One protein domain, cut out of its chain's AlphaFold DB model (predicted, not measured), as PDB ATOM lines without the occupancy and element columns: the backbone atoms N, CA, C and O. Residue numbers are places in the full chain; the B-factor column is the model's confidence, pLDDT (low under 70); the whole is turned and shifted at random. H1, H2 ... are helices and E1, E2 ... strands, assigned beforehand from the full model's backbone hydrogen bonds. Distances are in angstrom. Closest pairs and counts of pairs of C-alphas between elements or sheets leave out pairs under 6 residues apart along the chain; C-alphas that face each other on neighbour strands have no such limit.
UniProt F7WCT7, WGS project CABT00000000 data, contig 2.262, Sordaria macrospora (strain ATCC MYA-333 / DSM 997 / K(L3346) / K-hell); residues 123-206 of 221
ATOM      1  N   TRP A 123     335.094 364.451 321.212       74.06
ATOM      2  CA  TRP A 123     334.328 364.366 322.455       74.06
ATOM      3  C   TRP A 123     335.022 363.433 323.443       74.06
ATOM      4  O   TRP A 123     335.444 362.330 323.083       74.06
ATOM      5  N   GLU A 124     335.069 363.815 324.722       74.62
ATOM      6  CA  GLU A 124     335.619 362.939 325.758       74.62
ATOM      7  C   GLU A 124     334.743 361.683 325.934       74.62
ATOM      8  O   GLU A 124     333.576 361.742 326.335       74.62
ATOM      9  N   VAL A 125     335.324 360.512 325.677       76.44
ATOM     10  CA  VAL A 125     334.645 359.219 325.836       76.44
ATOM     11  C   VAL A 125     334.658 358.779 327.307       76.44
ATOM     12  O   VAL A 125     335.673 358.854 327.975       76.44
ATOM     13  N   ALA A 126     333.576 358.237 327.861       80.62
ATOM     14  CA  ALA A 126     333.625 357.598 329.179       80.62
ATOM     15  C   ALA A 126     334.116 356.147 329.068       80.62
ATOM     16  O   ALA A 126     335.133 355.777 329.662       80.62
ATOM     17  N   ARG A 127     333.405 355.314 328.295       83.62
ATOM     18  CA  ARG A 127     333.747 353.898 328.087       83.62
ATOM     19  C   ARG A 127     333.198 353.346 326.773       83.62
ATOM     20  O   ARG A 127     332.224 353.846 326.216       83.62
ATOM     21  N   ILE A 128     333.801 352.249 326.324       89.62
ATOM     22  CA  ILE A 128     333.275 351.424 325.233       89.62
ATOM     23  C   ILE A 128     332.238 350.461 325.815       89.62
ATOM     24  O   ILE A 128     332.473 349.820 326.840       89.62
ATOM     25  N   LEU A 129     331.079 350.376 325.167       90.12
ATOM     26  CA  LEU A 129     329.956 349.526 325.560       90.12
ATOM     27  C   LEU A 129     329.946 348.219 324.766       90.12
ATOM     28  O   LEU A 129     329.736 347.144 325.325       90.12
ATOM     29  N   ILE A 130     330.139 348.311 323.446       90.44
ATOM     30  CA  ILE A 130     330.029 347.173 322.528       90.44
ATOM     31  C   ILE A 130     331.152 347.234 321.498       90.44
ATOM     32  O   ILE A 130     331.501 348.303 321.002       90.44
ATOM     33  N   SER A 131     331.657 346.054 321.142       93.38
ATOM     34  CA  SER A 131     332.478 345.841 319.957       93.38
ATOM     35  C   SER A 131     331.837 344.779 319.067       93.38
ATOM     36  O   SER A 131     331.416 343.726 319.560       93.38
ATOM     37  N   LYS A 132     331.707 345.084 317.774       92.62
ATOM     38  CA  LYS A 132     331.036 344.235 316.781       92.62
ATOM     39  C   LYS A 132     331.692 344.372 315.410       92.62
ATOM     40  O   LYS A 132     332.349 345.369 315.131       92.62
ATOM     41  N   LEU A 133     331.459 343.386 314.546       91.94
ATOM     42  CA  LEU A 133     331.828 343.453 313.134       91.94
ATOM     43  C   LEU A 133     330.599 343.795 312.296       91.94
ATOM     44  O   LEU A 133     329.572 343.122 312.401       91.94
ATOM     45  N   LEU A 134     330.719 344.817 311.454       88.69
ATOM     46  CA  LEU A 134     329.742 345.171 310.428       88.69
ATOM     47  C   LEU A 134     330.441 345.103 309.073       88.69
ATOM     48  O   LEU A 134     331.426 345.799 308.855       88.69
ATOM     49  N   TYR A 135     329.968 344.230 308.179       87.44
ATOM     50  CA  TYR A 135     330.563 344.026 306.848       87.44
ATOM     51  C   TYR A 135     332.087 343.785 306.881       87.44
ATOM     52  O   TYR A 135     332.831 344.303 306.055       87.44
ATOM     53  N   GLY A 136     332.567 343.030 307.878       86.12
ATOM     54  CA  GLY A 136     333.995 342.744 308.076       86.12
ATOM     55  C   GLY A 136     334.808 343.873 308.724       86.12
ATOM     56  O   GLY A 136     335.988 343.671 308.996       86.12
ATOM     57  N   ARG A 137     334.190 345.024 309.017       91.06
ATOM     58  CA  ARG A 137     334.820 346.178 309.672       91.06
ATOM     59  C   ARG A 137     334.469 346.247 311.151       91.06
ATOM     60  O   ARG A 137     333.306 346.093 311.540       91.06
ATOM     61  N   LEU A 138     335.470 346.508 311.976       94.19
ATOM     62  CA  LEU A 138     335.339 346.669 313.412       94.19
ATOM     63  C   LEU A 138     334.624 347.978 313.731       94.19
ATOM     64  O   LEU A 138     334.995 349.033 313.240       94.19
ATOM     65  N   HIS A 139     333.574 347.880 314.539       94.44
ATOM     66  CA  HIS A 139     332.807 349.021 315.010       94.44
ATOM     67  C   HIS A 139     332.732 349.003 316.529       94.44
ATOM     68  O   HIS A 139     332.540 347.945 317.152       94.44
ATOM     69  N   TYR A 140     332.808 350.196 317.107       92.19
ATOM     70  CA  TYR A 140     332.586 350.424 318.524       92.19
ATOM     71  C   TYR A 140     331.293 351.186 318.754       92.19
ATOM     72  O   TYR A 140     330.852 351.990 317.936       92.19
ATOM     73  N   GLN A 141     330.694 350.917 319.906       90.69
ATOM     74  CA  GLN A 141     329.639 351.734 320.478       90.69
ATOM     75  C   GLN A 141     330.133 352.240 321.827       90.69
ATOM     76  O   GLN A 141     330.574 351.436 322.654       90.69
ATOM     77  N   TRP A 142     330.075 353.545 322.053       88.62
ATOM     78  CA  TRP A 142     330.622 354.188 323.244       88.62
ATOM     79  C   TRP A 142     329.704 355.293 323.751       88.62
ATOM     80  O   TRP A 142     328.862 355.823 323.026       88.62
ATOM     81  N   ASN A 143     329.856 355.630 325.026       82.00
ATOM     82  CA  ASN A 143     329.228 356.802 325.617       82.00
ATOM     83  C   ASN A 143     330.296 357.845 325.955       82.00
ATOM     84  O   ASN A 143     331.413 357.488 326.326       82.00
ATOM     85  N   GLY A 144     329.948 359.122 325.853       73.19
ATOM     86  CA  GLY A 144     330.693 360.196 326.502       73.19
ATOM     87  C   GLY A 144     330.407 360.244 328.005       73.19
ATOM     88  O   GLY A 144     329.819 359.314 328.580       73.19
ATOM     89  N   ARG A 145     330.840 361.322 328.668       64.00
ATOM     90  CA  ARG A 145     330.486 361.573 330.075       64.00
ATOM     91  C   ARG A 145     328.970 361.788 330.261       64.00
ATOM     92  O   ARG A 145     328.191 361.808 329.318       64.00
ATOM     93  N   VAL A 146     328.541 361.771 331.522       49.78
ATOM     94  CA  VAL A 146     327.149 361.651 332.002       49.78
ATOM     95  C   VAL A 146     326.113 362.396 331.144       49.78
ATOM     96  O   VAL A 146     326.063 363.614 331.152       49.78
ATOM     97  N   GLY A 147     325.195 361.658 330.509       53.75
ATOM     98  CA  GLY A 147     324.061 362.233 329.771       53.75
ATOM     99  C   GLY A 147     324.276 362.394 328.264       53.75
ATOM    100  O   GLY A 147     323.363 362.851 327.580       53.75
ATOM    101  N   THR A 148     325.428 362.004 327.710       57.62
ATOM    102  CA  THR A 148     325.603 361.942 326.248       57.62
ATOM    103  C   THR A 148     324.802 360.806 325.612       57.62
ATOM    104  O   THR A 148     324.723 359.702 326.165       57.62
ATOM    105  N   GLN A 149     324.290 361.052 324.405       67.44
ATOM    106  CA  GLN A 149     323.754 360.014 323.528       67.44
ATOM    107  C   GLN A 149     324.826 358.952 323.248       67.44
ATOM    108  O   GLN A 149     326.019 359.243 323.172       67.44
ATOM    109  N   THR A 150     324.398 357.697 323.123       80.69
ATOM    110  CA  THR A 150     325.317 356.619 322.759       80.69
ATOM    111  C   THR A 150     325.745 356.785 321.307       80.69
ATOM    112  O   THR A 150     324.886 356.788 320.426       80.69
ATOM    113  N   GLN A 151     327.051 356.879 321.073       82.75
ATOM    114  CA  GLN A 151     327.641 357.001 319.746       82.75
ATOM    115  C   GLN A 151     328.081 355.633 319.223       82.75
ATOM    116  O   GLN A 151     328.394 354.723 319.997       82.75
ATOM    117  N   SER A 152     328.079 355.479 317.903       88.50
ATOM    118  CA  SER A 152     328.536 354.272 317.219       88.50
ATOM    119  C   SER A 152     329.281 354.660 315.952       88.50
ATOM    120  O   SER A 152     328.784 355.475 315.183       88.50
ATOM    121  N   GLY A 153     330.408 354.006 315.697       89.94
ATOM    122  CA  GLY A 153     331.232 354.276 314.522       89.94
ATOM    123  C   GLY A 153     332.248 353.167 314.244       89.94
ATOM    124  O   GLY A 153     332.352 352.220 315.040       89.94
ATOM    125  N   PRO A 154     332.943 353.249 313.100       92.75
ATOM    126  CA  PRO A 154     334.077 352.388 312.781       92.75
ATOM    127  C   PRO A 154     335.215 352.588 313.795       92.75
ATOM    128  O   PRO A 154     335.228 353.550 314.564       92.75
ATOM    129  N   ALA A 155     336.145 351.638 313.860       91.19
ATOM    130  CA  ALA A 155     337.223 351.680 314.840       91.19
ATOM    131  C   ALA A 155     338.213 352.819 314.567       91.19
ATOM    132  O   ALA A 155     338.696 353.406 315.535       91.19
ATOM    133  N   GLY A 156     338.475 353.140 313.296       88.94
ATOM    134  CA  GLY A 156     339.378 354.226 312.899       88.94
ATOM    135  C   GLY A 156     338.946 355.613 313.382       88.94
ATOM    136  O   GLY A 156     339.796 356.438 313.693       88.94
ATOM    137  N   ASP A 157     337.642 355.839 313.561       87.06
ATOM    138  CA  ASP A 157     337.107 357.120 314.052       87.06
ATOM    139  C   ASP A 157     337.302 357.307 315.571       87.06
ATOM    140  O   ASP A 157     336.996 358.364 316.127       87.06
ATOM    141  N   PHE A 158     337.769 356.280 316.288       86.25
ATOM    142  CA  PHE A 158     337.854 356.300 317.744       86.25
ATOM    143  C   PHE A 158     339.244 356.722 318.246       86.25
ATOM    144  O   PHE A 158     340.141 355.896 318.435       86.25
ATOM    145  N   ASN A 159     339.394 358.006 318.581       84.19
ATOM    146  CA  ASN A 159     340.659 358.607 319.021       84.19
ATOM    147  C   ASN A 159     340.951 358.418 320.532       84.19
ATOM    148  O   ASN A 159     341.145 359.359 321.298       84.19
ATOM    149  N   SER A 160     340.876 357.184 321.040       87.19
ATOM    150  CA  SER A 160     341.158 356.881 322.459       87.19
ATOM    151  C   SER A 160     341.735 355.470 322.641       87.19
ATOM    152  O   SER A 160     341.087 354.588 323.223       87.19
ATOM    153  N   PRO A 161     342.978 355.223 322.185       91.25
ATOM    154  CA  PRO A 161     343.554 353.878 322.124       91.25
ATOM    155  C   PRO A 161     343.657 353.202 323.502       91.25
ATOM    156  O   PRO A 161     343.341 352.021 323.647       91.25
ATOM    157  N   MET A 162     343.947 353.968 324.560       90.75
ATOM    158  CA  MET A 162     343.973 353.464 325.942       90.75
ATOM    159  C   MET A 162     342.630 352.868 326.392       90.75
ATOM    160  O   MET A 162     342.595 351.847 327.087       90.75
ATOM    161  N   ARG A 163     341.503 353.458 325.966       90.81
ATOM    162  CA  ARG A 163     340.162 352.938 326.283       90.81
ATOM    163  C   ARG A 163     339.863 351.657 325.508       90.81
ATOM    164  O   ARG A 163     339.272 350.742 326.082       90.81
ATOM    165  N   ILE A 164     340.315 351.560 324.255       92.69
ATOM    166  CA  ILE A 164     340.206 350.333 323.451       92.69
ATOM    167  C   ILE A 164     340.974 349.196 324.125       92.69
ATOM    168  O   ILE A 164     340.421 348.116 324.350       92.69
ATOM    169  N   ARG A 165     342.228 349.447 324.513       93.38
ATOM    170  CA  ARG A 165     343.069 348.447 325.178       93.38
ATOM    171  C   ARG A 165     342.460 347.970 326.488       93.38
ATOM    172  O   ARG A 165     342.444 346.767 326.751       93.38
ATOM    173  N   LYS A 166     341.941 348.894 327.302       93.56
ATOM    174  CA  LYS A 166     341.242 348.551 328.546       93.56
ATOM    175  C   LYS A 166     340.021 347.667 328.274       93.56
ATOM    176  O   LYS A 166     339.896 346.613 328.891       93.56
ATOM    177  N   PHE A 167     339.176 348.043 327.311       93.88
ATOM    178  CA  PHE A 167     337.973 347.284 326.966       93.88
ATOM    179  C   PHE A 167     338.282 345.838 326.554       93.88
ATOM    180  O   PHE A 167     337.639 344.922 327.062       93.88
ATOM    181  N   HIS A 168     339.272 345.606 325.683       93.38
ATOM    182  CA  HIS A 168     339.615 344.244 325.230       93.38
ATOM    183  C   HIS A 168     340.346 343.412 326.278       93.38
ATOM    184  O   HIS A 168     340.215 342.193 326.278       93.38
ATOM    185  N   ARG A 169     341.056 344.054 327.211       92.69
ATOM    186  CA  ARG A 169     341.616 343.369 328.384       92.69
ATOM    187  C   ARG A 169     340.513 342.804 329.277       92.69
ATOM    188  O   ARG A 169     340.623 341.680 329.749       92.69
ATOM    189  N   GLU A 170     339.450 343.579 329.478       93.12
ATOM    190  CA  GLU A 170     338.273 343.174 330.258       93.12
ATOM    191  C   GLU A 170     337.333 342.249 329.465       93.12
ATOM    192  O   GLU A 170     336.586 341.468 330.050       93.12
ATOM    193  N   ASN A 171     337.384 342.294 328.128       91.25
ATOM    194  CA  ASN A 171     336.508 341.529 327.242       91.25
ATOM    195  C   ASN A 171     337.277 340.742 326.155       91.25
ATOM    196  O   ASN A 171     337.031 340.966 324.965       91.25
ATOM    197  N   PRO A 172     338.128 339.757 326.510       89.94
ATOM    198  CA  PRO A 172     339.005 339.076 325.549       89.94
ATOM    199  C   PRO A 172     338.285 338.302 324.440       89.94
ATOM    200  O   PRO A 172     338.893 337.946 323.444       89.94
ATOM    201  N   ASN A 173     336.991 338.009 324.598       88.44
ATOM    202  CA  ASN A 173     336.208 337.229 323.633       88.44
ATOM    203  C   ASN A 173     335.480 338.090 322.584       88.44
ATOM    204  O   ASN A 173     334.767 337.548 321.730       88.44
ATOM    205  N   LYS A 174     335.577 339.422 322.676       89.62
ATOM    206  CA  LYS A 174     334.917 340.341 321.743       89.62
ATOM    207  C   LYS A 174     335.753 340.517 320.468       89.62
ATOM    208  O   LYS A 174     336.968 340.350 320.517       89.62
ATOM    209  N   PRO A 175     335.122 340.844 319.326       91.19
ATOM    210  CA  PRO A 175     335.859 341.153 318.105       91.19
ATOM    211  C   PRO A 175     336.829 342.319 318.325       91.19
ATOM    212  O   PRO A 175     336.474 343.278 318.997       91.19
ATOM    213  N   GLY A 176     338.023 342.265 317.746       89.31
ATOM    214  CA  GLY A 176     339.090 343.244 317.996       89.31
ATOM    215  C   GLY A 176     340.095 342.778 319.062       89.31
ATOM    216  O   GLY A 176     340.005 341.632 319.488       89.31
ATOM    217  N   PRO A 177     341.067 343.600 319.505       92.75
ATOM    218  CA  PRO A 177     341.308 345.013 319.178       92.75
ATOM    219  C   PRO A 177     341.627 345.275 317.695       92.75
ATOM    220  O   PRO A 177     341.826 344.318 316.946       92.75
ATOM    221  N   PRO A 178     341.658 346.545 317.248       93.94
ATOM    222  CA  PRO A 178     342.135 346.901 315.915       93.94
ATOM    223  C   PRO A 178     343.580 346.429 315.727       93.94
ATOM    224  O   PRO A 178     344.381 346.522 316.660       93.94
ATOM    225  N   VAL A 179     343.932 345.956 314.530       93.56
ATOM    226  CA  VAL A 179     345.301 345.493 314.209       93.56
ATOM    227  C   VAL A 179     346.333 346.590 314.471       93.56
ATOM    228  O   VAL A 179     347.426 346.320 314.956       93.56
ATOM    229  N   ARG A 180     345.961 347.844 314.213       93.50
ATOM    230  CA  ARG A 180     346.839 349.008 314.359       93.50
ATOM    231  C   ARG A 180     346.845 349.625 315.759       93.50
ATOM    232  O   ARG A 180     347.492 350.649 315.946       93.50
ATOM    233  N   LEU A 181     346.199 349.003 316.754       93.38
ATOM    234  CA  LEU A 181     346.091 349.573 318.104       93.38
ATOM    235  C   LEU A 181     347.455 349.933 318.715       93.38
ATOM    236  O   LEU A 181     347.565 350.967 319.357       93.38
ATOM    237  N   GLU A 182     348.497 349.129 318.501       92.25
ATOM    238  CA  GLU A 182     349.844 349.430 319.019       92.25
ATOM    239  C   GLU A 182     350.441 350.704 318.409       92.25
ATOM    240  O   GLU A 182     351.053 351.506 319.111       92.25
ATOM    241  N   ILE A 183     350.214 350.925 317.111       92.75
ATOM    242  CA  ILE A 183     350.637 352.147 316.420       92.75
ATOM    243  C   ILE A 183     349.855 353.339 316.970       92.75
ATOM    244  O   ILE A 183     350.441 354.382 317.237       92.75
ATOM    245  N   TRP A 184     348.551 353.168 317.194       92.62
ATOM    246  CA  TRP A 184     347.699 354.212 317.757       92.62
ATOM    247  C   TRP A 184     348.144 354.603 319.169       92.62
ATOM    248  O   TRP A 184     348.218 355.784 319.485       92.62
ATOM    249  N   GLU A 185     348.479 353.623 320.014       92.12
ATOM    250  CA  GLU A 185     349.017 353.863 321.358       92.12
ATOM    251  C   GLU A 185     350.353 354.598 321.310       92.12
ATOM    252  O   GLU A 185     350.556 355.538 322.075       92.12
ATOM    253  N   LYS A 186     351.243 354.201 320.398       91.12
ATOM    254  CA  LYS A 186     352.525 354.874 320.207       91.12
ATOM    255  C   LYS A 186     352.334 356.324 319.766       91.12
ATOM    256  O   LYS A 186     352.900 357.213 320.391       91.12
ATOM    257  N   ASN A 187     351.513 356.563 318.746       89.19
ATOM    258  CA  ASN A 187     351.229 357.910 318.253       89.19
ATOM    259  C   ASN A 187     350.608 358.781 319.351       89.19
ATOM    260  O   ASN A 187     351.040 359.909 319.544       89.19
ATOM    261  N   TRP A 188     349.686 358.227 320.142       85.94
ATOM    262  CA  TRP A 188     349.087 358.919 321.283       85.94
ATOM    263  C   TRP A 188     350.105 359.280 322.375       85.94
ATOM    264  O   TRP A 188     350.048 360.365 322.944       85.94
ATOM    265  N   LEU A 189     351.044 358.381 322.688       85.88
ATOM    266  CA  LEU A 189     352.097 358.637 323.680       85.88
ATOM    267  C   LEU A 189     353.148 359.637 323.182       85.88
ATOM    268  O   LEU A 189     353.729 360.363 323.987       85.88
ATOM    269  N   GLU A 190     353.401 359.655 321.876       87.38
ATOM    270  CA  GLU A 190     354.362 360.545 321.220       87.38
ATOM    271  C   GLU A 190     353.736 361.877 320.768       87.38
ATOM    272  O   GLU A 190     354.437 362.673 320.146       87.38
ATOM    273  N   ASP A 191     352.452 362.111 321.071       81.94
ATOM    274  CA  ASP A 191     351.667 363.280 320.636       81.94
ATOM    275  C   ASP A 191     351.746 363.512 319.112       81.94
ATOM    276  O   ASP A 191     351.923 364.623 318.613       81.94
ATOM    277  N   ARG A 192     351.687 362.411 318.351       84.75
ATOM    278  CA  ARG A 192     351.721 362.403 316.886       84.75
ATOM    279  C   ARG A 192     350.326 362.238 316.318       84.75
ATOM    280  O   ARG A 192     349.537 361.422 316.790       84.75
ATOM    281  N   GLU A 193     350.071 362.953 315.231       79.19
ATOM    282  CA  GLU A 193     348.829 362.825 314.485       79.19
ATOM    283  C   GLU A 193     348.679 361.419 313.888       79.19
ATOM    284  O   GLU A 193     349.626 360.820 313.364       79.19
ATOM    285  N   GLN A 194     347.464 360.886 313.979       80.50
ATOM    286  CA  GLN A 194     347.127 359.605 313.388       80.50
ATOM    287  C   GLN A 194     346.917 359.764 311.881       80.50
ATOM    288  O   GLN A 194     346.060 360.525 311.445       80.50
ATOM    289  N   VAL A 195     347.653 358.988 311.088       85.19
ATOM    290  CA  VAL A 195     347.427 358.896 309.642       85.19
ATOM    291  C   VAL A 195     346.438 357.770 309.348       85.19
ATOM    292  O   VAL A 195     346.691 356.623 309.736       85.19
ATOM    293  N   ASP A 196     345.360 358.107 308.634       86.62
ATOM    294  CA  ASP A 196     344.344 357.163 308.160       86.62
ATOM    295  C   ASP A 196     344.985 355.993 307.394       86.62
ATOM    296  O   ASP A 196     345.854 356.167 306.532       86.62
ATOM    297  N   HIS A 197     344.533 354.777 307.686       90.56
ATOM    298  CA  HIS A 197     345.056 353.556 307.090       90.56
ATOM    299  C   HIS A 197     343.949 352.546 306.781       90.56
ATOM    300  O   HIS A 197     343.018 352.329 307.552       90.56
ATOM    301  N   ALA A 198     344.125 351.784 305.700       88.94
ATOM    302  CA  ALA A 198     343.180 350.751 305.256       88.94
ATOM    303  C   ALA A 198     342.931 349.602 306.263       88.94
ATOM    304  O   ALA A 198     342.047 348.769 306.052       88.94
ATOM    305  N   ASP A 199     343.705 349.548 307.350       90.69
ATOM    306  CA  ASP A 199     343.641 348.489 308.364       90.69
ATOM    307  C   ASP A 199     343.102 348.999 309.703       90.69
ATOM    308  O   ASP A 199     343.045 348.232 310.664       90.69
ATOM    309  N   ASP A 200     342.701 350.270 309.783       90.06
ATOM    310  CA  ASP A 200     342.229 350.874 311.030       90.06
ATOM    311  C   ASP A 200     340.955 350.197 311.555       90.06
ATOM    312  O   ASP A 200     340.779 350.013 312.759       90.06
ATOM    313  N   ASP A 201     340.123 349.693 310.642       93.00
ATOM    314  CA  ASP A 201     338.907 348.951 310.970       93.00
ATOM    315  C   ASP A 201     339.095 347.431 311.005       93.00
ATOM    316  O   ASP A 201     338.119 346.691 311.168       93.00
ATOM    317  N   LYS A 202     340.314 346.915 310.821       91.62
ATOM    318  CA  LYS A 202     340.538 345.465 310.799       91.62
ATOM    319  C   LYS A 202     340.709 344.933 312.223       91.62
ATOM    320  O   LYS A 202     341.586 345.404 312.947       91.62
ATOM    321  N   PRO A 203     339.907 343.943 312.654       92.56
ATOM    322  CA  PRO A 203     340.085 343.316 313.957       92.56
ATOM    323  C   PRO A 203     341.245 342.310 313.940       92.56
ATOM    324  O   PRO A 203     341.404 341.566 312.975       92.56
ATOM    325  N   VAL A 204     341.988 342.202 315.044       90.12
ATOM    326  CA  VAL A 204     342.960 341.110 315.257       90.12
ATOM    327  C   VAL A 204     342.251 339.753 315.335       90.12
ATOM    328  O   VAL A 204     342.720 338.762 314.787       90.12
ATOM    329  N   GLN A 205     341.088 339.706 315.990       85.75
ATOM    330  CA  GLN A 205     340.268 338.500 316.126       85.75
ATOM    331  C   GLN A 205     338.798 338.794 315.825       85.75
ATOM    332  O   GLN A 205     338.261 339.835 316.203       85.75
ATOM    333  N   GLN A 206     338.114 337.856 315.171       73.88
ATOM    334  CA  GLN A 206     336.729 338.061 314.731       73.88
ATOM    335  C   GLN A 206     335.682 337.906 315.854       73.88
ATOM    336  O   GLN A 206     334.521 338.262 315.663       73.88
TER     337      GLN A 206
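Overview. This is residues 123 to 206 of the 221 residues of an uncharacterized protein of Sordaria macrospora (strain ATCC MYA-333 / DSM 997 / K(L3346) / K-hell) (UniProt F7WCT7). An antiparallel three-stranded sheet, order E1, E2, E3, has H1 crossing over E1; H2 packs on H1 away from the sheet, and residues 190 to 206 fold back from H2. The 84 printed residues run E1, E2, E3, H1, H2, class mixed, with 41 in named elements, under half. It is compact, radius of gyration of the C-alphas 12.1 A, spanning 31 by 29 by 22 A.

Along the chain. Find C-alpha 125 at (334.645, 359.219, 325.836); E1 runs to 134, 21.4 A, bending at 129. Next come E2, 137 to 144, 22.3 A; E3, 151 to 154; H1, 161 to 170, 14.4 A; and H2, 181 to 189, ending at (352.097, 358.637, 323.680).

Arrangement. In the meander, successive antiparallel neighbours, hairpins E1-E2 and E2-E3 have N 132 and O 139 at 3.0 A, N 140 and O 153 at 2.9 A. H1 is on the sheet; its closest C-alphas with E1, Ile 128 and Phe 167, are 6.5 A apart. H2 touches H1, closest C-alphas Pro 161 and Glu 185, 5.5 A. Both helices have every O i to N i+4 pair within hydrogen-bond range.

Size, cuts and confidence. The farthest C-alphas, Gly 147 and Ala 198, are 33.1 A apart; the printed part has no cut, no link is long, and pLDDT is under 70 at 145 to 149.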